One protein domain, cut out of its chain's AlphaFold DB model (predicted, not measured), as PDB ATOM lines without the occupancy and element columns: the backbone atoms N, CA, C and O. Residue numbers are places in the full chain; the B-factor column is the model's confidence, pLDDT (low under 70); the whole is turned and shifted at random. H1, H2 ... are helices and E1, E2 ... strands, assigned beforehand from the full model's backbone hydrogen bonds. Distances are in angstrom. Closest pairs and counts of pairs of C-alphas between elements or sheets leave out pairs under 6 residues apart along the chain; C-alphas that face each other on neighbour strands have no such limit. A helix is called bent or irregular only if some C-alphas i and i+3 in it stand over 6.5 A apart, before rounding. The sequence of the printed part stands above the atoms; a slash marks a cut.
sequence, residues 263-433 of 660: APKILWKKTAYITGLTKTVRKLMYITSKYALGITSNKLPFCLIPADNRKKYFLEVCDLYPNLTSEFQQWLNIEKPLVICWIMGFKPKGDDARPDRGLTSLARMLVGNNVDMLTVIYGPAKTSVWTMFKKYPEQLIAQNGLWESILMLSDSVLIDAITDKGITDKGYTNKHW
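AT A GLANCE: This is residues 263 to 433 of the 660 residues of an uncharacterized protein of Candidatus Termititenax persephonae (UniProt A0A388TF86). A strongly twisted sheet of five strands makes the core, with helices over both of its faces: H4 and H7 cover one face, H1 and H3 the other. H2 packs beside H1 and touches H3 while only grazing the sheet, and H5 and H6 lie off the sheet at one end of the body. The printed part has 171 residues, with seven named helices and five named strands in the order H1 E1 H2 H3 E2 H4 E3 H5 H6 H7 E4 E5. The sheet is mixed, in the order E1 E2 E3 E4 E5, and the class is mixed, helices and strands. The whole is compact, with a radius of gyration of the C-alphas of 14.8 A and spans of 43 by 32 by 31 A.

HOW THE PARTS SIT: Start at the sheet's edge strand E1, residues 302 to 305, which is antiparallel to E2, residues 338 to 343; find N 305 and O 338 at 2.8 A. E2 is parallel to E3, residues 372 to 377, with N 341 and O 374 at 2.8 A. E3 is parallel to E4, residues 412 to 415, with N 377 and O 414 at 2.8 A. E4 and the other edge strand, E5, residues 427 to 429, form an antiparallel hairpin, with N 413 and O 428 at 2.8 A. Now take the helices: H1, residues 279 to 291, is on the sheet at a height of 10.0 A, slantwise to the strands. H2, residues 307 to 320, touches H1 at a shallow tilt of 19 degrees, opposite ways; the closest C-alphas are those of Tyr 291 and Asn 309, 5.9 A apart. H3, residues 326 to 332, forms a helical hairpin with H2 and runs across the strands, over E5, on the same face as H1; the closest C-alphas of H3 and E5 are those of Phe 328 and Tyr 428, 5.7 A apart. On the opposite face, H4, residues 354 to 367, runs along the strands over E2 at a height of 9.3 A; E2, H4 and E3 are a strand-helix-strand unit, two parallel neighbour strands with a helix between, with a right-handed crossover. H5, residues 383 to 391, touches H6, residues 393 to 399, at Met 388 and Leu 396, whose C-alphas are 6.2 A apart. H7, residues 401 to 409, touches H6 only at the corner and touches H4 the same way at a shallow tilt of 17 degrees, with the C-alphas of Arg 357 and Leu 402 closest at 4.6 A. E3, H5 H6 H7 and E4 are a second such unit, and with H4 and H7 on one face and H1 and H3 on the other the domain has three layers. Every O i to N i+4 pair is within hydrogen-bond range in H3, H5 and H6; the counts are 8 of 9 in H1, 8 of 10 in H2, 6 of 10 in H4 and 4 of 5 in H7.

IN THESE COORDINATES: From Ala 263, go through residues 263 to 278, which hold no named element, to C-alpha 279 at (14.455, 34.999, 32.928), where H1 begins its 19.1 A. H2 is 20.2 A long and only just irregular, with C-alphas 308 and 311 6.9 A apart. E2 is 16.0 A long and E3 16.4 A. H4, 22.1 A long, is irregular: C-alphas 357 and 360 are 7.1 A apart. E5 ends at C-alpha 429, (35.728, 29.994, 42.701).

THE WHOLE: The C-alphas of Pro 264 and Ser 384 are the two farthest apart, at 44.5 A. The printed part has no cut, and its one long link is E4 to E5, 11 residues. Look at residues 345 to 354, of which 354 belongs to H4, for pLDDT under 70; the mean of the printed part is 91.3.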
ATOM      1  N   ALA A 263      35.333  15.890  16.608       88.81
ATOM      2  CA  ALA A 263      34.201  15.173  16.033       88.81
ATOM      3  C   ALA A 263      33.113  16.119  15.470       88.81
ATOM      4  O   ALA A 263      33.063  17.307  15.808       88.81
ATOM      5  N   PRO A 264      32.177  15.606  14.639       87.44
ATOM      6  CA  PRO A 264      31.024  16.379  14.183       87.44
ATOM      7  C   PRO A 264      30.269  17.033  15.349       87.44
ATOM      8  O   PRO A 264      29.773  16.365  16.260       87.44
ATOM      9  N   LYS A 265      30.180  18.366  15.306       89.75
ATOM     10  CA  LYS A 265      29.701  19.186  16.423       89.75
ATOM     11  C   LYS A 265      28.227  18.915  16.725       89.75
ATOM     12  O   LYS A 265      27.343  19.192  15.913       89.75
ATOM     13  N   ILE A 266      27.949  18.460  17.944       91.75
ATOM     14  CA  ILE A 266      26.597  18.428  18.505       91.75
ATOM     15  C   ILE A 266      26.421  19.695  19.330       91.75
ATOM     16  O   ILE A 266      26.995  19.809  20.404       91.75
ATOM     17  N   LEU A 267      25.617  20.644  18.857       93.12
ATOM     18  CA  LEU A 267      25.321  21.848  19.636       93.12
ATOM     19  C   LEU A 267      24.458  21.499  20.849       93.12
ATOM     20  O   LEU A 267      23.447  20.798  20.723       93.12
ATOM     21  N   TRP A 268      24.842  21.996  22.022       95.56
ATOM     22  CA  TRP A 268      24.079  21.783  23.244       95.56
ATOM     23  C   TRP A 268      22.814  22.649  23.261       95.56
ATOM     24  O   TRP A 268      22.856  23.834  22.957       95.56
ATOM     25  N   LYS A 269      21.670  22.050  23.604       89.69
ATOM     26  CA  LYS A 269      20.340  22.680  23.612       89.69
ATOM     27  C   LYS A 269      19.464  22.063  24.707       89.69
ATOM     28  O   LYS A 269      18.518  21.322  24.424       89.69
ATOM     29  N   LYS A 270      19.779  22.345  25.974       82.38
ATOM     30  CA  LYS A 270      18.919  21.959  27.101       82.38
ATOM     31  C   LYS A 270      17.880  23.045  27.363       82.38
ATOM     32  O   LYS A 270      18.204  24.225  27.437       82.38
ATOM     33  N   THR A 271      16.642  22.626  27.591       78.19
ATOM     34  CA  THR A 271      15.579  23.487  28.115       78.19
ATOM     35  C   THR A 271      15.132  22.926  29.456       78.19
ATOM     36  O   THR A 271      14.829  21.735  29.555       78.19
ATOM     37  N   ALA A 272      15.121  23.762  30.492       80.56
ATOM     38  CA  ALA A 272      14.580  23.409  31.798       80.56
ATOM     39  C   ALA A 272      13.124  23.879  31.921       80.56
ATOM     40  O   ALA A 272      12.774  24.977  31.490       80.56
ATOM     41  N   TYR A 273      12.284  23.048  32.536       75.69
ATOM     42  CA  TYR A 273      10.858  23.309  32.743       75.69
ATOM     43  C   TYR A 273      10.536  23.202  34.232       75.69
ATOM     44  O   TYR A 273       9.865  22.272  34.669       75.69
ATOM     45  N   ILE A 274      11.089  24.120  35.023       81.19
ATOM     46  CA  ILE A 274      10.844  24.172  36.467       81.19
ATOM     47  C   ILE A 274      10.015  25.403  36.812       81.19
ATOM     48  O   ILE A 274      10.205  26.481  36.235       81.19
ATOM     49  N   THR A 275       9.114  25.251  37.778       73.31
ATOM     50  CA  THR A 275       8.424  26.382  38.399       73.31
ATOM     51  C   THR A 275       9.466  27.259  39.090       73.31
ATOM     52  O   THR A 275      10.234  26.773  39.915       73.31
ATOM     53  N   GLY A 276       9.522  28.541  38.727       77.38
ATOM     54  CA  GLY A 276      10.521  29.471  39.258       77.38
ATOM     55  C   GLY A 276      11.834  29.553  38.470       77.38
ATOM     56  O   GLY A 276      12.805  30.091  38.988       77.38
ATOM     57  N   LEU A 277      11.891  29.072  37.222       88.25
ATOM     58  CA  LEU A 277      13.041  29.334  36.347       88.25
ATOM     59  C   LEU A 277      13.125  30.833  36.000       88.25
ATOM     60  O   LEU A 277      12.223  31.360  35.337       88.25
ATOM     61  N   THR A 278      14.199  31.511  36.414       91.06
ATOM     62  CA  THR A 278      14.359  32.957  36.193       91.06
ATOM     63  C   THR A 278      14.551  33.283  34.705       91.06
ATOM     64  O   THR A 278      15.006  32.456  33.905       91.06
ATOM     65  N   LYS A 279      14.193  34.513  34.297       93.25
ATOM     66  CA  LYS A 279      14.455  34.999  32.928       93.25
ATOM     67  C   LYS A 279      15.961  35.006  32.630       93.25
ATOM     68  O   LYS A 279      16.353  34.714  31.504       93.25
ATOM     69  N   THR A 280      16.774  35.298  33.640       94.56
ATOM     70  CA  THR A 280      18.234  35.341  33.560       94.56
ATOM     71  C   THR A 280      18.822  33.949  33.325       94.56
ATOM     72  O   THR A 280      19.547  33.790  32.348       94.56
ATOM     73  N   VAL A 281      18.385  32.897  34.034       93.94
ATOM     74  CA  VAL A 281      18.789  31.509  33.715       93.94
ATOM     75  C   VAL A 281      18.397  31.110  32.295       93.94
ATOM     76  O   VAL A 281      19.189  30.482  31.595       93.94
ATOM     77  N   ARG A 282      17.185  31.458  31.832       94.44
ATOM     78  CA  ARG A 282      16.766  31.148  30.450       94.44
ATOM     79  C   ARG A 282      17.697  31.797  29.427       94.44
ATOM     80  O   ARG A 282      18.072  31.143  28.456       94.44
ATOM     81  N   LYS A 283      18.088  33.054  29.663       96.12
ATOM     82  CA  LYS A 283      19.088  33.752  28.848       96.12
ATOM     83  C   LYS A 283      20.454  33.077  28.955       96.12
ATOM     84  O   LYS A 283      21.040  32.806  27.921       96.12
ATOM     85  N   LEU A 284      20.916  32.715  30.153       96.62
ATOM     86  CA  LEU A 284      22.190  32.017  30.339       96.62
ATOM     87  C   LEU A 284      22.221  30.682  29.579       96.62
ATOM     88  O   LEU A 284      23.167  30.431  28.846       96.62
ATOM     89  N   MET A 285      21.169  29.860  29.665       95.56
ATOM     90  CA  MET A 285      21.063  28.617  28.884       95.56
ATOM     91  C   MET A 285      21.102  28.886  27.372       95.56
ATOM     92  O   MET A 285      21.726  28.127  26.631       95.56
ATOM     93  N   TYR A 286      20.469  29.967  26.904       95.69
ATOM     94  CA  TYR A 286      20.539  30.382  25.502       95.69
ATOM     95  C   TYR A 286      21.961  30.804  25.101       95.69
ATOM     96  O   TYR A 286      22.468  30.297  24.102       95.69
ATOM     97  N   ILE A 287      22.632  31.638  25.901       97.19
ATOM     98  CA  ILE A 287      24.038  32.029  25.707       97.19
ATOM     99  C   ILE A 287      24.913  30.776  25.634       97.19
ATOM    100  O   ILE A 287      25.594  30.560  24.634       97.19
ATOM    101  N   THR A 288      24.834  29.885  26.628       97.31
ATOM    102  CA  THR A 288      25.587  28.624  26.626       97.31
ATOM    103  C   THR A 288      25.306  27.808  25.366       97.31
ATOM    104  O   THR A 288      26.242  27.284  24.772       97.31
ATOM    105  N   SER A 289      24.057  27.731  24.893       96.38
ATOM    106  CA  SER A 289      23.712  26.970  23.681       96.38
ATOM    107  C   SER A 289      24.357  27.486  22.388       96.38
ATOM    108  O   SER A 289      24.511  26.710  21.444       96.38
ATOM    109  N   LYS A 290      24.764  28.764  22.336       96.06
ATOM    110  CA  LYS A 290      25.507  29.330  21.197       96.06
ATOM    111  C   LYS A 290      26.950  28.823  21.138       96.06
ATOM    112  O   LYS A 290      27.500  28.669  20.053       96.06
ATOM    113  N   TYR A 291      27.558  28.590  22.302       97.00
ATOM    114  CA  TYR A 291      29.000  28.359  22.438       97.00
ATOM    115  C   TYR A 291      29.368  26.921  22.814       97.00
ATOM    116  O   TYR A 291      30.511  26.512  22.599       97.00
ATOM    117  N   ALA A 292      28.425  26.165  23.379       97.25
ATOM    118  CA  ALA A 292      28.677  24.853  23.953       97.25
ATOM    119  C   ALA A 292      28.391  23.690  22.999       97.25
ATOM    120  O   ALA A 292      27.400  23.652  22.263       97.25
ATOM    121  N   LEU A 293      29.230  22.669  23.122       96.38
ATOM    122  CA  LEU A 293      29.063  21.355  22.534       96.38
ATOM    123  C   LEU A 293      28.427  20.407  23.559       96.38
ATOM    124  O   LEU A 293      28.756  20.407  24.747       96.38
ATOM    125  N   GLY A 294      27.493  19.585  23.098       94.31
ATOM    126  CA  GLY A 294      26.906  18.508  23.874       94.31
ATOM    127  C   GLY A 294      27.869  17.330  23.986       94.31
ATOM    128  O   GLY A 294      28.439  16.886  22.993       94.31
ATOM    129  N   ILE A 295      28.008  16.779  25.190       91.69
ATOM    130  CA  ILE A 295      28.814  15.577  25.433       91.69
ATOM    131  C   ILE A 295      27.958  14.362  25.066       91.69
ATOM    132  O   ILE A 295      27.087  13.978  25.837       91.69
ATOM    133  N   THR A 296      28.139  13.779  23.877       88.88
ATOM    134  CA  THR A 296      27.353  12.650  23.298       88.88
ATOM    135  C   THR A 296      25.861  12.917  23.017       88.88
ATOM    136  O   THR A 296      25.205  12.177  22.279       88.88
ATOM    137  N   SER A 297      25.286  13.984  23.576       89.12
ATOM    138  CA  SER A 297      23.898  14.398  23.368       89.12
ATOM    139  C   SER A 297      23.738  15.901  23.579       89.12
ATOM    140  O   SER A 297      24.408  16.502  24.413       89.12
ATOM    141  N   ASN A 298      22.780  16.501  22.874       89.88
ATOM    142  CA  ASN A 298      22.440  17.917  23.004       89.88
ATOM    143  C   ASN A 298      21.612  18.266  24.256       89.88
ATOM    144  O   ASN A 298      21.423  19.443  24.531       89.88
ATOM    145  N   LYS A 299      21.089  17.285  25.006       88.38
ATOM    146  CA  LYS A 299      20.133  17.522  26.114       88.38
ATOM    147  C   LYS A 299      20.661  17.163  27.503       88.38
ATOM    148  O   LYS A 299      19.967  17.395  28.500       88.38
ATOM    149  N   LEU A 300      21.849  16.565  27.583       90.06
ATOM    150  CA  LEU A 300      22.432  16.181  28.866       90.06
ATOM    151  C   LEU A 300      22.653  17.420  29.750       90.06
ATOM    152  O   LEU A 300      22.874  18.518  29.237       90.06
ATOM    153  N   PRO A 301      22.553  17.282  31.084       91.56
ATOM    154  CA  PRO A 301      22.766  18.378  32.027       91.56
ATOM    155  C   PRO A 301      24.250  18.756  32.174       91.56
ATOM    156  O   PRO A 301      24.638  19.303  33.194       91.56
ATOM    157  N   PHE A 302      25.080  18.478  31.174       93.19
ATOM    158  CA  PHE A 302      26.451  18.948  31.107       93.19
ATOM    159  C   PHE A 302      26.874  19.164  29.655       93.19
ATOM    160  O   PHE A 302      26.354  18.516  28.738       93.19
ATOM    161  N   CYS A 303      27.788  20.104  29.450       96.69
ATOM    162  CA  CYS A 303      28.273  20.511  28.135       96.69
ATOM    163  C   CYS A 303      29.723  20.993  28.199       96.69
ATOM    164  O   CYS A 303      30.241  21.263  29.280       96.69
ATOM    165  N   LEU A 304      30.351  21.120  27.032       97.75
ATOM    166  CA  LEU A 304      31.717  21.608  26.865       97.75
ATOM    167  C   LEU A 304      31.708  22.960  26.149       97.75
ATOM    168  O   LEU A 304      31.169  23.064  25.054       97.75
ATOM    169  N   ILE A 305      32.347  23.970  26.726       97.94
ATOM    170  CA  ILE A 305      32.747  25.205  26.051       97.94
ATOM    171  C   ILE A 305      34.194  25.014  25.570       97.94
ATOM    172  O   ILE A 305      35.091  24.890  26.409       97.94
ATOM    173  N   PRO A 306      34.449  24.966  24.249       96.50
ATOM    174  CA  PRO A 306      35.810  24.943  23.712       96.50
ATOM    175  C   PRO A 306      36.605  26.190  24.121       96.50
ATOM    176  O   PRO A 306      36.009  27.253  24.312       96.50
ATOM    177  N   ALA A 307      37.935  26.077  24.197       95.31
ATOM    178  CA  ALA A 307      38.817  27.186  24.581       95.31
ATOM    179  C   ALA A 307      38.565  28.449  23.728       95.31
ATOM    180  O   ALA A 307      38.265  29.507  24.278       95.31
ATOM    181  N   ASP A 308      38.508  28.294  22.401       94.88
ATOM    182  CA  ASP A 308      38.282  29.382  21.433       94.88
ATOM    183  C   ASP A 308      36.934  30.107  21.613       94.88
ATOM    184  O   ASP A 308      36.755  31.257  21.204       94.88
ATOM    185  N   ASN A 309      35.956  29.437  22.230       96.69
ATOM    186  CA  ASN A 309      34.641  30.007  22.514       96.69
ATOM    187  C   ASN A 309      34.555  30.628  23.913       96.69
ATOM    188  O   ASN A 309      33.646  31.425  24.159       96.69
ATOM    189  N   ARG A 310      35.466  30.288  24.834       96.75
ATOM    190  CA  ARG A 310      35.359  30.656  26.253       96.75
ATOM    191  C   ARG A 310      35.419  32.164  26.475       96.75
ATOM    192  O   ARG A 310      34.618  32.670  27.250       96.75
ATOM    193  N   LYS A 311      36.252  32.895  25.727       97.25
ATOM    194  CA  LYS A 311      36.311  34.368  25.795       97.25
ATOM    195  C   LYS A 311      34.998  35.032  25.361       97.25
ATOM    196  O   LYS A 311      34.518  35.945  26.022       97.25
ATOM    197  N   LYS A 312      34.378  34.555  24.274       97.88
ATOM    198  CA  LYS A 312      33.078  35.074  23.799       97.88
ATOM    199  C   LYS A 312      31.955  34.747  24.786       97.88
ATOM    200  O   LYS A 312      31.130  35.601  25.081       97.88
ATOM    201  N   TYR A 313      31.973  33.529  25.328       98.19
ATOM    202  CA  TYR A 313      31.057  33.108  26.383       98.19
ATOM    203  C   TYR A 313      31.196  33.981  27.638       98.19
ATOM    204  O   TYR A 313      30.194  34.452  28.163       98.19
ATOM    205  N   PHE A 314      32.428  34.241  28.084       98.06
ATOM    206  CA  PHE A 314      32.738  35.113  29.216       98.06
ATOM    207  C   PHE A 314      32.122  36.512  29.066       98.06
ATOM    208  O   PHE A 314      31.471  36.974  30.001       98.06
ATOM    209  N   LEU A 315      32.277  37.148  27.897       98.06
ATOM    210  CA  LEU A 315      31.733  38.486  27.638       98.06
ATOM    211  C   LEU A 315      30.202  38.515  27.784       98.06
ATOM    212  O   LEU A 315      29.689  39.278  28.596       98.06
ATOM    213  N   GLU A 316      29.478  37.616  27.102       98.50
ATOM    214  CA  GLU A 316      28.006  37.573  27.206       98.50
ATOM    215  C   GLU A 316      27.526  37.199  28.630       98.50
ATOM    216  O   GLU A 316      26.453  37.626  29.060       98.50
ATOM    217  N   VAL A 317      28.298  36.405  29.385       98.00
ATOM    218  CA  VAL A 317      27.980  36.079  30.789       98.00
ATOM    219  C   VAL A 317      28.166  37.291  31.702       98.00
ATOM    220  O   VAL A 317      27.324  37.506  32.573       98.00
ATOM    221  N   CYS A 318      29.219  38.087  31.514       97.06
ATOM    222  CA  CYS A 318      29.440  39.303  32.305       97.06
ATOM    223  C   CYS A 318      28.382  40.369  32.012       97.06
ATOM    224  O   CYS A 318      27.880  40.992  32.946       97.06
ATOM    225  N   ASP A 319      27.964  40.499  30.752       97.56
ATOM    226  CA  ASP A 319      26.849  41.372  30.375       97.56
ATOM    227  C   ASP A 319      25.536  40.937  31.046       97.56
ATOM    228  O   ASP A 319      24.713  41.764  31.445       97.56
ATOM    229  N   LEU A 320      25.322  39.624  31.191       97.69
ATOM    230  CA  LEU A 320      24.132  39.079  31.843       97.69
ATOM    231  C   LEU A 320      24.170  39.210  33.377       97.69
ATOM    232  O   LEU A 320      23.119  39.392  33.997       97.69
ATOM    233  N   TYR A 321      25.355  39.110  33.985       96.31
ATOM    234  CA  TYR A 321      25.575  39.190  35.431       96.31
ATOM    235  C   TYR A 321      26.625  40.269  35.762       96.31
ATOM    236  O   TYR A 321      27.782  39.940  36.030       96.31
ATOM    237  N   PRO A 322      26.237  41.555  35.826       90.62
ATOM    238  CA  PRO A 322      27.190  42.657  36.006       90.62
ATOM    239  C   PRO A 322      27.892  42.663  37.376       90.62
ATOM    240  O   PRO A 322      28.941  43.276  37.531       90.62
ATOM    241  N   ASN A 323      27.338  41.958  38.368       88.56
ATOM    242  CA  ASN A 323      27.828  41.947  39.750       88.56
ATOM    243  C   ASN A 323      28.661  40.696  40.092       88.56
ATOM    244  O   ASN A 323      28.751  40.326  41.262       88.56
ATOM    245  N   LEU A 324      29.221  39.997  39.097       94.94
ATOM    246  CA  LEU A 324      30.127  38.872  39.356       94.94
ATOM    247  C   LEU A 324      31.410  39.355  40.040       94.94
ATOM    248  O   LEU A 324      31.941  40.411  39.697       94.94
ATOM    249  N   THR A 325      31.957  38.555  40.954       93.44
ATOM    250  CA  THR A 325      33.233  38.863  41.614       93.44
ATOM    251  C   THR A 325      34.381  38.929  40.602       93.44
ATOM    252  O   THR A 325      34.430  38.144  39.649       93.44
ATOM    253  N   SER A 326      35.343  39.837  40.806       94.50
ATOM    254  CA  SER A 326      36.510  39.970  39.916       94.50
ATOM    255  C   SER A 326      37.296  38.664  39.796       94.50
ATOM    256  O   SER A 326      37.785  38.332  38.720       94.50
ATOM    257  N   GLU A 327      37.370  37.890  40.881       95.56
ATOM    258  CA  GLU A 327      38.016  36.581  40.878       95.56
ATOM    259  C   GLU A 327      37.316  35.591  39.934       95.56
ATOM    260  O   GLU A 327      37.968  34.948  39.109       95.56
ATOM    261  N   PHE A 328      35.987  35.483  40.014       97.56
ATOM    262  CA  PHE A 328      35.224  34.602  39.133       97.56
ATOM    263  C   PHE A 328      35.325  35.043  37.668       97.56
ATOM    264  O   PHE A 328      35.463  34.202  36.780       97.56
ATOM    265  N   GLN A 329      35.307  36.355  37.406       97.75
ATOM    266  CA  GLN A 329      35.495  36.904  36.060       97.75
ATOM    267  C   GLN A 329      36.859  36.512  35.473       97.75
ATOM    268  O   GLN A 329      36.927  36.004  34.353       97.75
ATOM    269  N   GLN A 330      37.938  36.687  36.244       97.12
ATOM    270  CA  GLN A 330      39.288  36.288  35.836       97.12
ATOM    271  C   GLN A 330      39.368  34.787  35.547       97.12
ATOM    272  O   GLN A 330      39.906  34.392  34.514       97.12
ATOM    273  N   TRP A 331      38.787  33.953  36.416       97.38
ATOM    274  CA  TRP A 331      38.745  32.504  36.220       97.38
ATOM    275  C   TRP A 331      37.957  32.101  34.962       97.38
ATOM    276  O   TRP A 331      38.382  31.232  34.195       97.38
ATOM    277  N   LEU A 332      36.814  32.740  34.703       97.31
ATOM    278  CA  LEU A 332      35.975  32.404  33.556       97.31
ATOM    279  C   LEU A 332      36.643  32.768  32.219       97.31
ATOM    280  O   LEU A 332      36.439  32.053  31.239       97.31
ATOM    281  N   ASN A 333      37.477  33.812  32.189       96.50
ATOM    282  CA  ASN A 333      38.176  34.295  30.992       96.50
ATOM    283  C   ASN A 333      39.476  33.528  30.651       96.50
ATOM    284  O   ASN A 333      40.197  33.908  29.732       96.50
ATOM    285  N   ILE A 334      39.805  32.453  31.374       94.69
ATOM    286  CA  ILE A 334      40.977  31.616  31.070       94.69
ATOM    287  C   ILE A 334      40.785  30.901  29.724       94.69
ATOM    288  O   ILE A 334      39.746  30.293  29.483       94.69
ATOM    289  N   GLU A 335      41.805  30.892  28.867       93.12
ATOM    290  CA  GLU A 335      41.784  30.221  27.559       93.12
ATOM    291  C   GLU A 335      42.029  28.705  27.683       93.12
ATOM    292  O   GLU A 335      43.049  28.156  27.275       93.12
ATOM    293  N   LYS A 336      41.084  28.009  28.321       94.31
ATOM    294  CA  LYS A 336      41.080  26.545  28.474       94.31
ATOM    295  C   LYS A 336      39.680  25.981  28.241       94.31
ATOM    296  O   LYS A 336      38.703  26.682  28.513       94.31
ATOM    297  N   PRO A 337      39.540  24.718  27.804       95.75
ATOM    298  CA  PRO A 337      38.232  24.078  27.736       95.75
ATOM    299  C   PRO A 337      37.522  24.122  29.095       95.75
ATOM    300  O   PRO A 337      38.153  23.937  30.136       95.75
ATOM    301  N   LEU A 338      36.213  24.366  29.075       98.00
ATOM    302  CA  LEU A 338      35.381  24.474  30.272       98.00
ATOM    303  C   LEU A 338      34.199  23.516  30.177       98.00
ATOM    304  O   LEU A 338      33.393  23.596  29.251       98.00
ATOM    305  N   VAL A 339      34.046  22.645  31.166       98.12
ATOM    306  CA  VAL A 339      32.845  21.825  31.329       98.12
ATOM    307  C   VAL A 339      31.857  22.564  32.217       98.12
ATOM    308  O   VAL A 339      32.219  23.089  33.265       98.12
ATOM    309  N   ILE A 340      30.590  22.596  31.811       98.06
ATOM    310  CA  ILE A 340      29.512  23.173  32.617       98.06
ATOM    311  C   ILE A 340      28.569  22.060  33.049       98.06
ATOM    312  O   ILE A 340      28.030  21.361  32.194       98.06
ATOM    313  N   CYS A 341      28.345  21.918  34.354       96.19
ATOM    314  CA  CYS A 341      27.373  21.014  34.961       96.19
ATOM    315  C   CYS A 341      26.138  21.800  35.428       96.19
ATOM    316  O   CYS A 341      26.251  22.772  36.169       96.19
ATOM    317  N   TRP A 342      24.947  21.396  34.995       94.19
ATOM    318  CA  TRP A 342      23.688  22.104  35.233       94.19
ATOM    319  C   TRP A 342      22.852  21.398  36.292       94.19
ATOM    320  O   TRP A 342      22.190  20.397  36.001       94.19
ATOM    321  N   ILE A 343      22.806  21.970  37.492       91.31
ATOM    322  CA  ILE A 343      22.117  21.389  38.639       91.31
ATOM    323  C   ILE A 343      20.844  22.165  38.953       91.31
ATOM    324  O   ILE A 343      20.853  23.360  39.247       91.31
ATOM    325  N   MET A 344      19.725  21.446  38.906       85.81
ATOM    326  CA  MET A 344      18.451  21.957  39.400       85.81
ATOM    327  C   MET A 344      18.463  21.967  40.932       85.81
ATOM    328  O   MET A 344      18.033  22.927  41.557       85.81
ATOM    329  N   GLY A 345      19.015  20.925  41.548       68.62
ATOM    330  CA  GLY A 345      19.418  20.946  42.947       68.62
ATOM    331  C   GLY A 345      18.362  20.424  43.909       68.62
ATOM    332  O   GLY A 345      18.572  19.375  44.504       68.62
ATOM    333  N   PHE A 346      17.231  21.109  44.100       68.69
ATOM    334  CA  PHE A 346      16.363  20.828  45.256       68.69
ATOM    335  C   PHE A 346      14.920  20.493  44.886       68.69
ATOM    336  O   PHE A 346      14.355  20.971  43.900       68.69
ATOM    337  N   LYS A 347      14.298  19.663  45.730       64.25
ATOM    338  CA  LYS A 347      12.851  19.422  45.714       64.25
ATOM    339  C   LYS A 347      12.109  20.728  46.048       64.25
ATOM    340  O   LYS A 347      12.691  21.588  46.700       64.25
ATOM    341  N   PRO A 348      10.807  20.870  45.730       54.91
ATOM    342  CA  PRO A 348      10.044  22.098  46.002       54.91
ATOM    343  C   PRO A 348      10.106  22.624  47.450       54.91
ATOM    344  O   PRO A 348       9.942  23.818  47.670       54.91
ATOM    345  N   LYS A 349      10.373  21.757  48.440       56.09
ATOM    346  CA  LYS A 349      10.559  22.126  49.859       56.09
ATOM    347  C   LYS A 349      11.985  22.589  50.215       56.09
ATOM    348  O   LYS A 349      12.253  22.892  51.372       56.09
ATOM    349  N   GLY A 350      12.899  22.638  49.245       54.97
ATOM    350  CA  GLY A 350      14.308  23.001  49.417       54.97
ATOM    351  C   GLY A 350      15.201  21.874  49.951       54.97
ATOM    352  O   GLY A 350      16.338  22.140  50.328       54.97
ATOM    353  N   ASP A 351      14.698  20.639  49.999       61.62
ATOM    354  CA  ASP A 351      15.481  19.468  50.397       61.62
ATOM    355  C   ASP A 351      16.297  18.935  49.211       61.62
ATOM    356  O   ASP A 351      15.868  19.005  48.056       61.62
ATOM    357  N   ASP A 352      17.462  18.373  49.515       65.38
ATOM    358  CA  ASP A 352      18.409  17.775  48.573       65.38
ATOM    359  C   ASP A 352      17.733  16.813  47.566       65.38
ATOM    360  O   ASP A 352      17.060  15.839  47.943       65.38
ATOM    361  N   ALA A 353      17.914  17.073  46.264       68.50
ATOM    362  CA  ALA A 353      17.579  16.106  45.230       68.50
ATOM    363  C   ALA A 353      18.694  15.060  45.125       68.50
ATOM    364  O   ALA A 353      19.620  15.189  44.326       68.50
ATOM    365  N   ARG A 354      18.523  13.960  45.872       65.38
ATOM    366  CA  ARG A 354      19.439  12.805  45.870       65.38
ATOM    367  C   ARG A 354      19.981  12.406  44.480       65.38
ATOM    368  O   ARG A 354      21.169  12.125  44.404       65.38
ATOM    369  N   PRO A 355      19.195  12.398  43.382       73.00
ATOM    370  CA  PRO A 355      19.723  12.064  42.055       73.00
ATOM    371  C   PRO A 355      20.776  13.039  41.509       73.00
ATOM    372  O   PRO A 355      21.701  12.615  40.821       73.00
ATOM    373  N   ASP A 356      20.661  14.334  41.811       82.44
ATOM    374  CA  ASP A 356      21.580  15.361  41.302       82.44
ATOM    375  C   ASP A 356      22.952  15.291  41.999       82.44
ATOM    376  O   ASP A 356      23.943  15.750  41.434       82.44
ATOM    377  N   ARG A 357      23.047  14.629  43.164       86.38
ATOM    378  CA  ARG A 357      24.316  14.402  43.881       86.38
ATOM    379  C   ARG A 357      25.357  13.662  43.050       86.38
ATOM    380  O   ARG A 357      26.547  13.910  43.199       86.38
ATOM    381  N   GLY A 358      24.920  12.762  42.172       91.00
ATOM    382  CA  GLY A 358      25.824  11.989  41.325       91.00
ATOM    383  C   GLY A 358      26.265  12.713  40.051       91.00
ATOM    384  O   GLY A 358      27.078  12.178  39.302       91.00
ATOM    385  N   LEU A 359      25.737  13.910  39.764       92.38
ATOM    386  CA  LEU A 359      25.912  14.529  38.453       92.38
ATOM    387  C   LEU A 359      27.308  15.132  38.236       92.38
ATOM    388  O   LEU A 359      27.903  14.920  37.179       92.38
ATOM    389  N   THR A 360      27.850  15.850  39.221       94.62
ATOM    390  CA  THR A 360      29.237  16.350  39.162       94.62
ATOM    391  C   THR A 360      30.236  15.200  39.137       94.62
ATOM    392  O   THR A 360      31.199  15.248  38.377       94.62
ATOM    393  N   SER A 361      29.978  14.131  39.893       95.56
ATOM    394  CA  SER A 361      30.800  12.918  39.872       95.56
ATOM    395  C   SER A 361      30.764  12.241  38.506       95.56
ATOM    396  O   SER A 361      31.817  11.942  37.961       95.56
ATOM    397  N   LEU A 362      29.581  12.081  37.901       96.00
ATOM    398  CA  LEU A 362      29.439  11.569  36.535       96.00
ATOM    399  C   LEU A 362      30.254  12.404  35.535       96.00
ATOM    400  O   LEU A 362      30.952  11.843  34.695       96.00
ATOM    401  N   ALA A 363      30.178  13.735  35.624       96.12
ATOM    402  CA  ALA A 363      30.955  14.618  34.759       96.12
ATOM    403  C   ALA A 363      32.466  14.409  34.960       96.12
ATOM    404  O   ALA A 363      33.180  14.197  33.982       96.12
ATOM    405  N   ARG A 364      32.951  14.369  36.208       96.06
ATOM    406  CA  ARG A 364      34.369  14.112  36.524       96.06
ATOM    407  C   ARG A 364      34.847  12.726  36.096       96.06
ATOM    408  O   ARG A 364      35.960  12.610  35.596       96.06
ATOM    409  N   MET A 365      34.008  11.698  36.206       96.69
ATOM    410  CA  MET A 365      34.298  10.349  35.703       96.69
ATOM    411  C   MET A 365      34.529  10.323  34.180       96.69
ATOM    412  O   MET A 365      35.259   9.471  33.676       96.69
ATOM    413  N   LEU A 366      33.926  11.261  33.443       95.44
ATOM    414  CA  LEU A 366      34.108  11.409  31.998       95.44
ATOM    415  C   LEU A 366      35.299  12.306  31.651       95.44
ATOM    416  O   LEU A 366      36.111  11.952  30.812       95.44
ATOM    417  N   VAL A 367      35.398  13.494  32.247       93.69
ATOM    418  CA  VAL A 367      36.344  14.523  31.770       93.69
ATOM    419  C   VAL A 367      37.637  14.600  32.581       93.69
ATOM    420  O   VAL A 367      38.578  15.278  32.175       93.69
ATOM    421  N   GLY A 368      37.698  13.900  33.715       92.56
ATOM    422  CA  GLY A 368      38.818  13.936  34.646       92.56
ATOM    423  C   GLY A 368      38.939  15.253  35.420       92.56
ATOM    424  O   GLY A 368      38.061  16.122  35.402       92.56
ATOM    425  N   ASN A 369      40.062  15.391  36.126       90.19
ATOM    426  CA  ASN A 369      40.361  16.548  36.980       90.19
ATOM    427  C   ASN A 369      41.185  17.637  36.262       90.19
ATOM    428  O   ASN A 369      41.378  18.711  36.818       90.19
ATOM    429  N   ASN A 370      41.641  17.386  35.029       90.12
ATOM    430  CA  ASN A 370      42.523  18.294  34.276       90.12
ATOM    431  C   ASN A 370      41.770  19.381  33.488       90.12
ATOM    432  O   ASN A 370      42.385  20.166  32.769       90.12
ATOM    433  N   VAL A 371      40.441  19.395  33.573       93.56
ATOM    434  CA  VAL A 371      39.563  20.305  32.835       93.56
ATOM    435  C   VAL A 371      38.755  21.097  33.848       93.56
ATOM    436  O   VAL A 371      38.220  20.513  34.794       93.56
ATOM    437  N   ASP A 372      38.648  22.404  33.629       97.00
ATOM    438  CA  ASP A 372      37.856  23.278  34.487       97.00
ATOM    439  C   ASP A 372      36.385  22.845  34.470       97.00
ATOM    440  O   ASP A 372      35.804  22.614  33.403       97.00
ATOM    441  N   MET A 373      35.762  22.779  35.646       97.94
ATOM    442  CA  MET A 373      34.334  22.510  35.784       97.94
ATOM    443  C   MET A 373      33.610  23.645  36.512       97.94
ATOM    444  O   MET A 373      33.826  23.885  37.702       97.94
ATOM    445  N   LEU A 374      32.686  24.295  35.799       98.44
ATOM    446  CA  LEU A 374      31.692  25.213  36.350       98.44
ATOM    447  C   LEU A 374      30.415  24.443  36.681       98.44
ATOM    448  O   LEU A 374      29.823  23.822  35.801       98.44
ATOM    449  N   THR A 375      29.920  24.554  37.908       97.88
ATOM    450  CA  THR A 375      28.563  24.103  38.235       97.88
ATOM    451  C   THR A 375      27.605  25.288  38.276       97.88
ATOM    452  O   THR A 375      27.810  26.235  39.027       97.88
ATOM    453  N   VAL A 376      26.535  25.232  37.481       96.81
ATOM    454  CA  VAL A 376      25.447  26.217  37.489       96.81
ATOM    455  C   VAL A 376      24.272  25.665  38.287       96.81
ATOM    456  O   VAL A 376      23.678  24.655  37.901       96.81
ATOM    457  N   ILE A 377      23.910  26.345  39.375       94.38
ATOM    458  CA  ILE A 377      22.777  26.006  40.240       94.38
ATOM    459  C   ILE A 377      21.622  26.950  39.921       94.38
ATOM    460  O   ILE A 377      21.743  28.162  40.106       94.38
ATOM    461  N   TYR A 378      20.503  26.393  39.454       91.94
ATOM    462  CA  TYR A 378      19.378  27.200  38.966       91.94
ATOM    463  C   TYR A 378      18.007  26.888  39.577       91.94
ATOM    464  O   TYR A 378      17.031  27.583  39.285       91.94
ATOM    465  N   GLY A 379      17.883  25.838  40.392       88.19
ATOM    466  CA  GLY A 379      16.633  25.558  41.103       88.19
ATOM    467  C   GLY A 379      16.583  26.171  42.508       88.19
ATOM    468  O   GLY A 379      17.605  26.581  43.061       88.19
ATOM    469  N   PRO A 380      15.378  26.271  43.090       86.19
ATOM    470  CA  PRO A 380      15.152  26.973  44.352       86.19
ATOM    471  C   PRO A 380      15.673  26.190  45.564       86.19
ATOM    472  O   PRO A 380      15.361  25.017  45.701       86.19
ATOM    473  N   ALA A 381      16.357  26.848  46.503       87.31
ATOM    474  CA  ALA A 381      16.681  26.318  47.837       87.31
ATOM    475  C   ALA A 381      16.120  27.222  48.946       87.31
ATOM    476  O   ALA A 381      15.655  28.335  48.680       87.31
ATOM    477  N   LYS A 382      16.177  26.767  50.202       88.62
ATOM    478  CA  LYS A 382      15.815  27.601  51.361       88.62
ATOM    479  C   LYS A 382      16.792  28.777  51.484       88.62
ATOM    480  O   LYS A 382      17.986  28.602  51.278       88.62
ATOM    481  N   THR A 383      16.311  29.946  51.906       90.19
ATOM    482  CA  THR A 383      17.144  31.141  52.143       90.19
ATOM    483  C   THR A 383      18.346  30.868  53.053       90.19
ATOM    484  O   THR A 383      19.446  31.334  52.768       90.19
ATOM    485  N   SER A 384      18.168  30.040  54.087       91.06
ATOM    486  CA  SER A 384      19.252  29.625  54.986       91.06
ATOM    487  C   SER A 384      20.400  28.906  54.272       91.06
ATOM    488  O   SER A 384      21.548  29.072  54.669       91.06
ATOM    489  N   VAL A 385      20.119  28.161  53.196       91.56
ATOM    490  CA  VAL A 385      21.142  27.482  52.386       91.56
ATOM    491  C   VAL A 385      22.014  28.502  51.659       91.56
ATOM    492  O   VAL A 385      23.233  28.368  51.663       91.56
ATOM    493  N   TRP A 386      21.418  29.553  51.092       93.88
ATOM    494  CA  TRP A 386      22.158  30.620  50.411       93.88
ATOM    495  C   TRP A 386      23.039  31.411  51.375       93.88
ATOM    496  O   TRP A 386      24.207  31.670  51.086       93.88
ATOM    497  N   THR A 387      22.506  31.742  52.554       95.06
ATOM    498  CA  THR A 387      23.278  32.408  53.610       95.06
ATOM    499  C   THR A 387      24.438  31.538  54.090       95.06
ATOM    500  O   THR A 387      25.546  32.046  54.251       95.06
ATOM    501  N   MET A 388      24.206  30.236  54.286       94.12
ATOM    502  CA  MET A 388      25.245  29.300  54.709       94.12
ATOM    503  C   MET A 388      26.307  29.109  53.627       94.12
ATOM    504  O   MET A 388      27.484  29.149  53.946       94.12
ATOM    505  N   PHE A 389      25.932  28.997  52.351       94.56
ATOM    506  CA  PHE A 389      26.900  28.939  51.253       94.56
ATOM    507  C   PHE A 389      27.803  30.182  51.221       94.56
ATOM    508  O   PHE A 389      29.019  30.058  51.098       94.56
ATOM    509  N   LYS A 390      27.224  31.380  51.377       95.12
ATOM    510  CA  LYS A 390      27.982  32.637  51.355       95.12
ATOM    511  C   LYS A 390      28.899  32.812  52.567       95.12
ATOM    512  O   LYS A 390      29.995  33.330  52.406       95.12
ATOM    513  N   LYS A 391      28.454  32.441  53.772       95.06
ATOM    514  CA  LYS A 391      29.185  32.737  55.021       95.06
ATOM    515  C   LYS A 391      29.979  31.557  55.585       95.06
ATOM    516  O   LYS A 391      31.019  31.776  56.189       95.06
ATOM    517  N   TYR A 392      29.476  30.335  55.423       94.50
ATOM    518  CA  TYR A 392      29.967  29.119  56.081       94.50
ATOM    519  C   TYR A 392      29.940  27.903  55.126       94.50
ATOM    520  O   TYR A 392      29.270  26.902  55.409       94.50
ATOM    521  N   PRO A 393      30.629  27.957  53.969       93.38
ATOM    522  CA  PRO A 393      30.545  26.902  52.959       93.38
ATOM    523  C   PRO A 393      31.017  25.531  53.467       93.38
ATOM    524  O   PRO A 393      30.439  24.516  53.092       93.38
ATOM    525  N   GLU A 394      31.990  25.474  54.378       91.12
ATOM    526  CA  GLU A 394      32.428  24.220  55.013       91.12
ATOM    527  C   GLU A 394      31.328  23.558  55.844       91.12
ATOM    528  O   GLU A 394      31.141  22.342  55.786       91.12
ATOM    529  N   GLN A 395      30.553  24.356  56.580       92.25
ATOM    530  CA  GLN A 395      29.407  23.851  57.331       92.25
ATOM    531  C   GLN A 395      28.344  23.298  56.376       92.25
ATOM    532  O   GLN A 395      27.753  22.250  56.644       92.25
ATOM    533  N   LEU A 396      28.137  23.957  55.232       91.62
ATOM    534  CA  LEU A 396      27.208  23.485  54.209       91.62
ATOM    535  C   LEU A 396      27.659  22.152  53.601       91.62
ATOM    536  O   LEU A 396      26.840  21.241  53.468       91.62
ATOM    537  N   ILE A 397      28.954  22.017  53.297       90.94
ATOM    538  CA  ILE A 397      29.566  20.748  52.881       90.94
ATOM    539  C   ILE A 397      29.294  19.688  53.949       90.94
ATOM    540  O   ILE A 397      28.759  18.629  53.638       90.94
ATOM    541  N   ALA A 398      29.575  19.975  55.223       88.75
ATOM    542  CA  ALA A 398      29.399  19.045  56.339       88.75
ATOM    543  C   ALA A 398      27.941  18.603  56.572       88.75
ATOM    544  O   ALA A 398      27.724  17.544  57.156       88.75
ATOM    545  N   GLN A 399      26.941  19.347  56.095       89.12
ATOM    546  CA  GLN A 399      25.524  19.068  56.365       89.12
ATOM    547  C   GLN A 399      24.724  18.592  55.145       89.12
ATOM    548  O   GLN A 399      23.642  18.025  55.313       89.12
ATOM    549  N   ASN A 400      25.212  18.796  53.917       89.31
ATOM    550  CA  ASN A 400      24.427  18.541  52.711       89.31
ATOM    551  C   ASN A 400      25.233  17.811  51.623       89.31
ATOM    552  O   ASN A 400      26.158  18.368  51.039       89.31
ATOM    553  N   GLY A 401      24.833  16.572  51.315       88.94
ATOM    554  CA  GLY A 401      25.536  15.708  50.358       88.94
ATOM    555  C   GLY A 401      25.538  16.226  48.915       88.94
ATOM    556  O   GLY A 401      26.520  16.036  48.204       88.94
ATOM    557  N   LEU A 402      24.482  16.923  48.478       90.75
ATOM    558  CA  LEU A 402      24.493  17.595  47.176       90.75
ATOM    559  C   LEU A 402      25.536  18.712  47.138       90.75
ATOM    560  O   LEU A 402      26.329  18.760  46.203       90.75
ATOM    561  N   TRP A 403      25.560  19.587  48.142       92.12
ATOM    562  CA  TRP A 403      26.550  20.665  48.192       92.12
ATOM    563  C   TRP A 403      27.971  20.150  48.369       92.12
ATOM    564  O   TRP A 403      28.867  20.679  47.724       92.12
ATOM    565  N   GLU A 404      28.187  19.097  49.158       92.94
ATOM    566  CA  GLU A 404      29.482  18.414  49.213       92.94
ATOM    567  C   GLU A 404      29.909  17.957  47.814       92.94
ATOM    568  O   GLU A 404      30.994  18.307  47.364       92.94
ATOM    569  N   SER A 405      29.034  17.273  47.070       93.38
ATOM    570  CA  SER A 405      29.345  16.834  45.705       93.38
ATOM    571  C   SER A 405      29.610  17.987  44.733       93.38
ATOM    572  O   SER A 405      30.472  17.884  43.859       93.38
ATOM    573  N   ILE A 406      28.904  19.110  44.880       94.50
ATOM    574  CA  ILE A 406      29.123  20.301  44.055       94.50
ATOM    575  C   ILE A 406      30.471  20.938  44.376       94.50
ATOM    576  O   ILE A 406      31.280  21.147  43.474       94.50
ATOM    577  N   LEU A 407      30.713  21.250  45.645       94.56
ATOM    578  CA  LEU A 407      31.845  22.063  46.073       94.56
ATOM    579  C   LEU A 407      33.149  21.258  46.061       94.56
ATOM    580  O   LEU A 407      34.185  21.771  45.646       94.56
ATOM    581  N   MET A 408      33.115  19.970  46.404       92.94
ATOM    582  CA  MET A 408      34.320  19.136  46.359       92.94
ATOM    583  C   MET A 408      34.783  18.839  44.931       92.94
ATOM    584  O   MET A 408      35.975  18.627  44.713       92.94
ATOM    585  N   LEU A 409      33.868  18.831  43.955       94.69
ATOM    586  CA  LEU A 409      34.185  18.414  42.589       94.69
ATOM    587  C   LEU A 409      34.275  19.563  41.588       94.69
ATOM    588  O   LEU A 409      34.895  19.364  40.547       94.69
ATOM    589  N   SER A 410      33.699  20.735  41.854       96.19
ATOM    590  CA  SER A 410      33.721  21.878  40.924       96.19
ATOM    591  C   SER A 410      34.898  22.816  41.181       96.19
ATOM    592  O   SER A 410      35.340  22.981  42.316       96.19
ATOM    593  N   ASP A 411      35.368  23.479  40.128       97.06
ATOM    594  CA  ASP A 411      36.382  24.537  40.231       97.06
ATOM    595  C   ASP A 411      35.743  25.905  40.468       97.06
ATOM    596  O   ASP A 411      36.363  26.805  41.033       97.06
ATOM    597  N   SER A 412      34.486  26.067  40.051       97.50
ATOM    598  CA  SER A 412      33.682  27.261  40.297       97.50
ATOM    599  C   SER A 412      32.186  26.945  40.312       97.50
ATOM    600  O   SER A 412      31.737  25.935  39.758       97.50
ATOM    601  N   VAL A 413      31.405  27.822  40.940       97.50
ATOM    602  CA  VAL A 413      29.945  27.735  41.031       97.50
ATOM    603  C   VAL A 413      29.317  29.056  40.595       97.50
ATOM    604  O   VAL A 413      29.748  30.123  41.030       97.50
ATOM    605  N   LEU A 414      28.270  28.971  39.768       97.62
ATOM    606  CA  LEU A 414      27.377  30.083  39.446       97.62
ATOM    607  C   LEU A 414      25.967  29.785  39.970       97.62
ATOM    608  O   LEU A 414      25.409  28.725  39.687       97.62
ATOM    609  N   ILE A 415      25.379  30.716  40.719       95.19
ATOM    610  CA  ILE A 415      24.056  30.588  41.338       95.19
ATOM    611  C   ILE A 415      23.101  31.604  40.718       95.19
ATOM    612  O   ILE A 415      23.283  32.811  40.847       95.19
ATOM    613  N   ASP A 416      22.022  31.113  40.111       93.62
ATOM    614  CA  ASP A 416      20.880  31.931  39.698       93.62
ATOM    615  C   ASP A 416      19.581  31.176  39.986       93.62
ATOM    616  O   ASP A 416      19.035  30.460  39.151       93.62
ATOM    617  N   ALA A 417      19.097  31.326  41.216       90.88
ATOM    618  CA  ALA A 417      17.856  30.731  41.682       90.88
ATOM    619  C   ALA A 417      16.855  31.816  42.089       90.88
ATOM    620  O   ALA A 417      17.214  32.827  42.694       90.88
ATOM    621  N   ILE A 418      15.563  31.567  41.860       90.69
ATOM    622  CA  ILE A 418      14.487  32.497  42.243       90.69
ATOM    623  C   ILE A 418      14.437  32.808  43.748       90.69
ATOM    624  O   ILE A 418      13.958  33.871  44.136       90.69
ATOM    625  N   THR A 419      14.938  31.912  44.607       91.06
ATOM    626  CA  THR A 419      14.962  32.125  46.062       91.06
ATOM    627  C   THR A 419      16.246  32.762  46.583       91.06
ATOM    628  O   THR A 419      16.298  33.078  47.768       91.06
ATOM    629  N   ASP A 420      17.267  32.960  45.745       91.25
ATOM    630  CA  ASP A 420      18.505  33.619  46.170       91.25
ATOM    631  C   ASP A 420      18.281  35.113  46.442       91.25
ATOM    632  O   ASP A 420      18.850  35.640  47.385       91.25
ATOM    633  N   LYS A 421      17.410  35.796  45.680       90.38
ATOM    634  CA  LYS A 421      17.012  37.206  45.906       90.38
ATOM    635  C   LYS A 421      18.182  38.171  46.222       90.38
ATOM    636  O   LYS A 421      17.988  39.144  46.943       90.38
ATOM    637  N   GLY A 422      19.377  37.917  45.676       90.88
ATOM    638  CA  GLY A 422      20.564  38.756  45.889       90.88
ATOM    639  C   GLY A 422      21.351  38.457  47.169       90.88
ATOM    640  O   GLY A 422      22.171  39.273  47.574       90.88
ATOM    641  N   ILE A 423      21.116  37.316  47.823       95.00
ATOM    642  CA  ILE A 423      21.892  36.887  48.995       95.00
ATOM    643  C   ILE A 423      23.336  36.582  48.586       95.00
ATOM    644  O   ILE A 423      24.273  37.038  49.247       95.00
ATOM    645  N   THR A 424      23.510  35.809  47.515       94.25
ATOM    646  CA  THR A 424      24.814  35.426  46.967       94.25
ATOM    647  C   THR A 424      25.332  36.437  45.944       94.25
ATOM    648  O   THR A 424      24.572  37.162  45.303       94.25
ATOM    649  N   ASP A 425      26.645  36.417  45.735       94.06
ATOM    650  CA  ASP A 425      27.388  37.242  44.772       94.06
ATOM    651  C   ASP A 425      27.412  36.594  43.373       94.06
ATOM    652  O   ASP A 425      28.218  36.937  42.511       94.06
ATOM    653  N   LYS A 426      26.505  35.629  43.148       94.12
ATOM    654  CA  LYS A 426      26.267  34.860  41.916       94.12
ATOM    655  C   LYS A 426      27.412  33.966  41.445       94.12
ATOM    656  O   LYS A 426      27.104  32.875  40.986       94.12
ATOM    657  N   GLY A 427      28.679  34.362  41.548       96.50
ATOM    658  CA  GLY A 427      29.832  33.612  41.035       96.50
ATOM    659  C   GLY A 427      30.957  33.464  42.058       96.50
ATOM    660  O   GLY A 427      31.434  34.456  42.608       96.50
ATOM    661  N   TYR A 428      31.395  32.222  42.274       96.62
ATOM    662  CA  TYR A 428      32.419  31.853  43.255       96.62
ATOM    663  C   TYR A 428      33.410  30.853  42.660       96.62
ATOM    664  O   TYR A 428      33.006  29.933  41.944       96.62
ATOM    665  N   THR A 429      34.692  30.996  42.988       96.69
ATOM    666  CA  THR A 429      35.728  29.994  42.701       96.69
ATOM    667  C   THR A 429      35.910  29.069  43.898       96.69
ATOM    668  O   THR A 429      35.470  29.368  45.010       96.69
ATOM    669  N   ASN A 430      36.616  27.958  43.696       93.81
ATOM    670  CA  ASN A 430      36.898  27.015  44.770       93.81
ATOM    671  C   ASN A 430      37.688  27.582  45.955       93.81
ATOM    672  O   ASN A 430      37.632  26.993  47.033       93.81
ATOM    673  N   LYS A 431      38.334  28.744  45.817       93.12
ATOM    674  CA  LYS A 431      38.969  29.439  46.944       93.12
ATOM    675  C   LYS A 431      37.969  29.881  48.009       93.12
ATOM    676  O   LYS A 431      38.351  30.014  49.163       93.12
ATOM    677  N   HIS A 432      36.698  30.057  47.645       93.81
ATOM    678  CA  HIS A 432      35.637  30.411  48.592       93.81
ATOM    679  C   HIS A 432      35.348  29.301  49.615       93.81
ATOM    680  O   HIS A 432      34.868  29.589  50.704       93.81
ATOM    681  N   TRP A 433      35.613  28.032  49.284       91.75
ATOM    682  CA  TRP A 433      35.248  26.890  50.139       91.75
ATOM    683  C   TRP A 433      36.365  25.874  50.379       91.75
ATOM    684  O   TRP A 433      36.185  24.943  51.162       91.75
TER     685      TRP A 433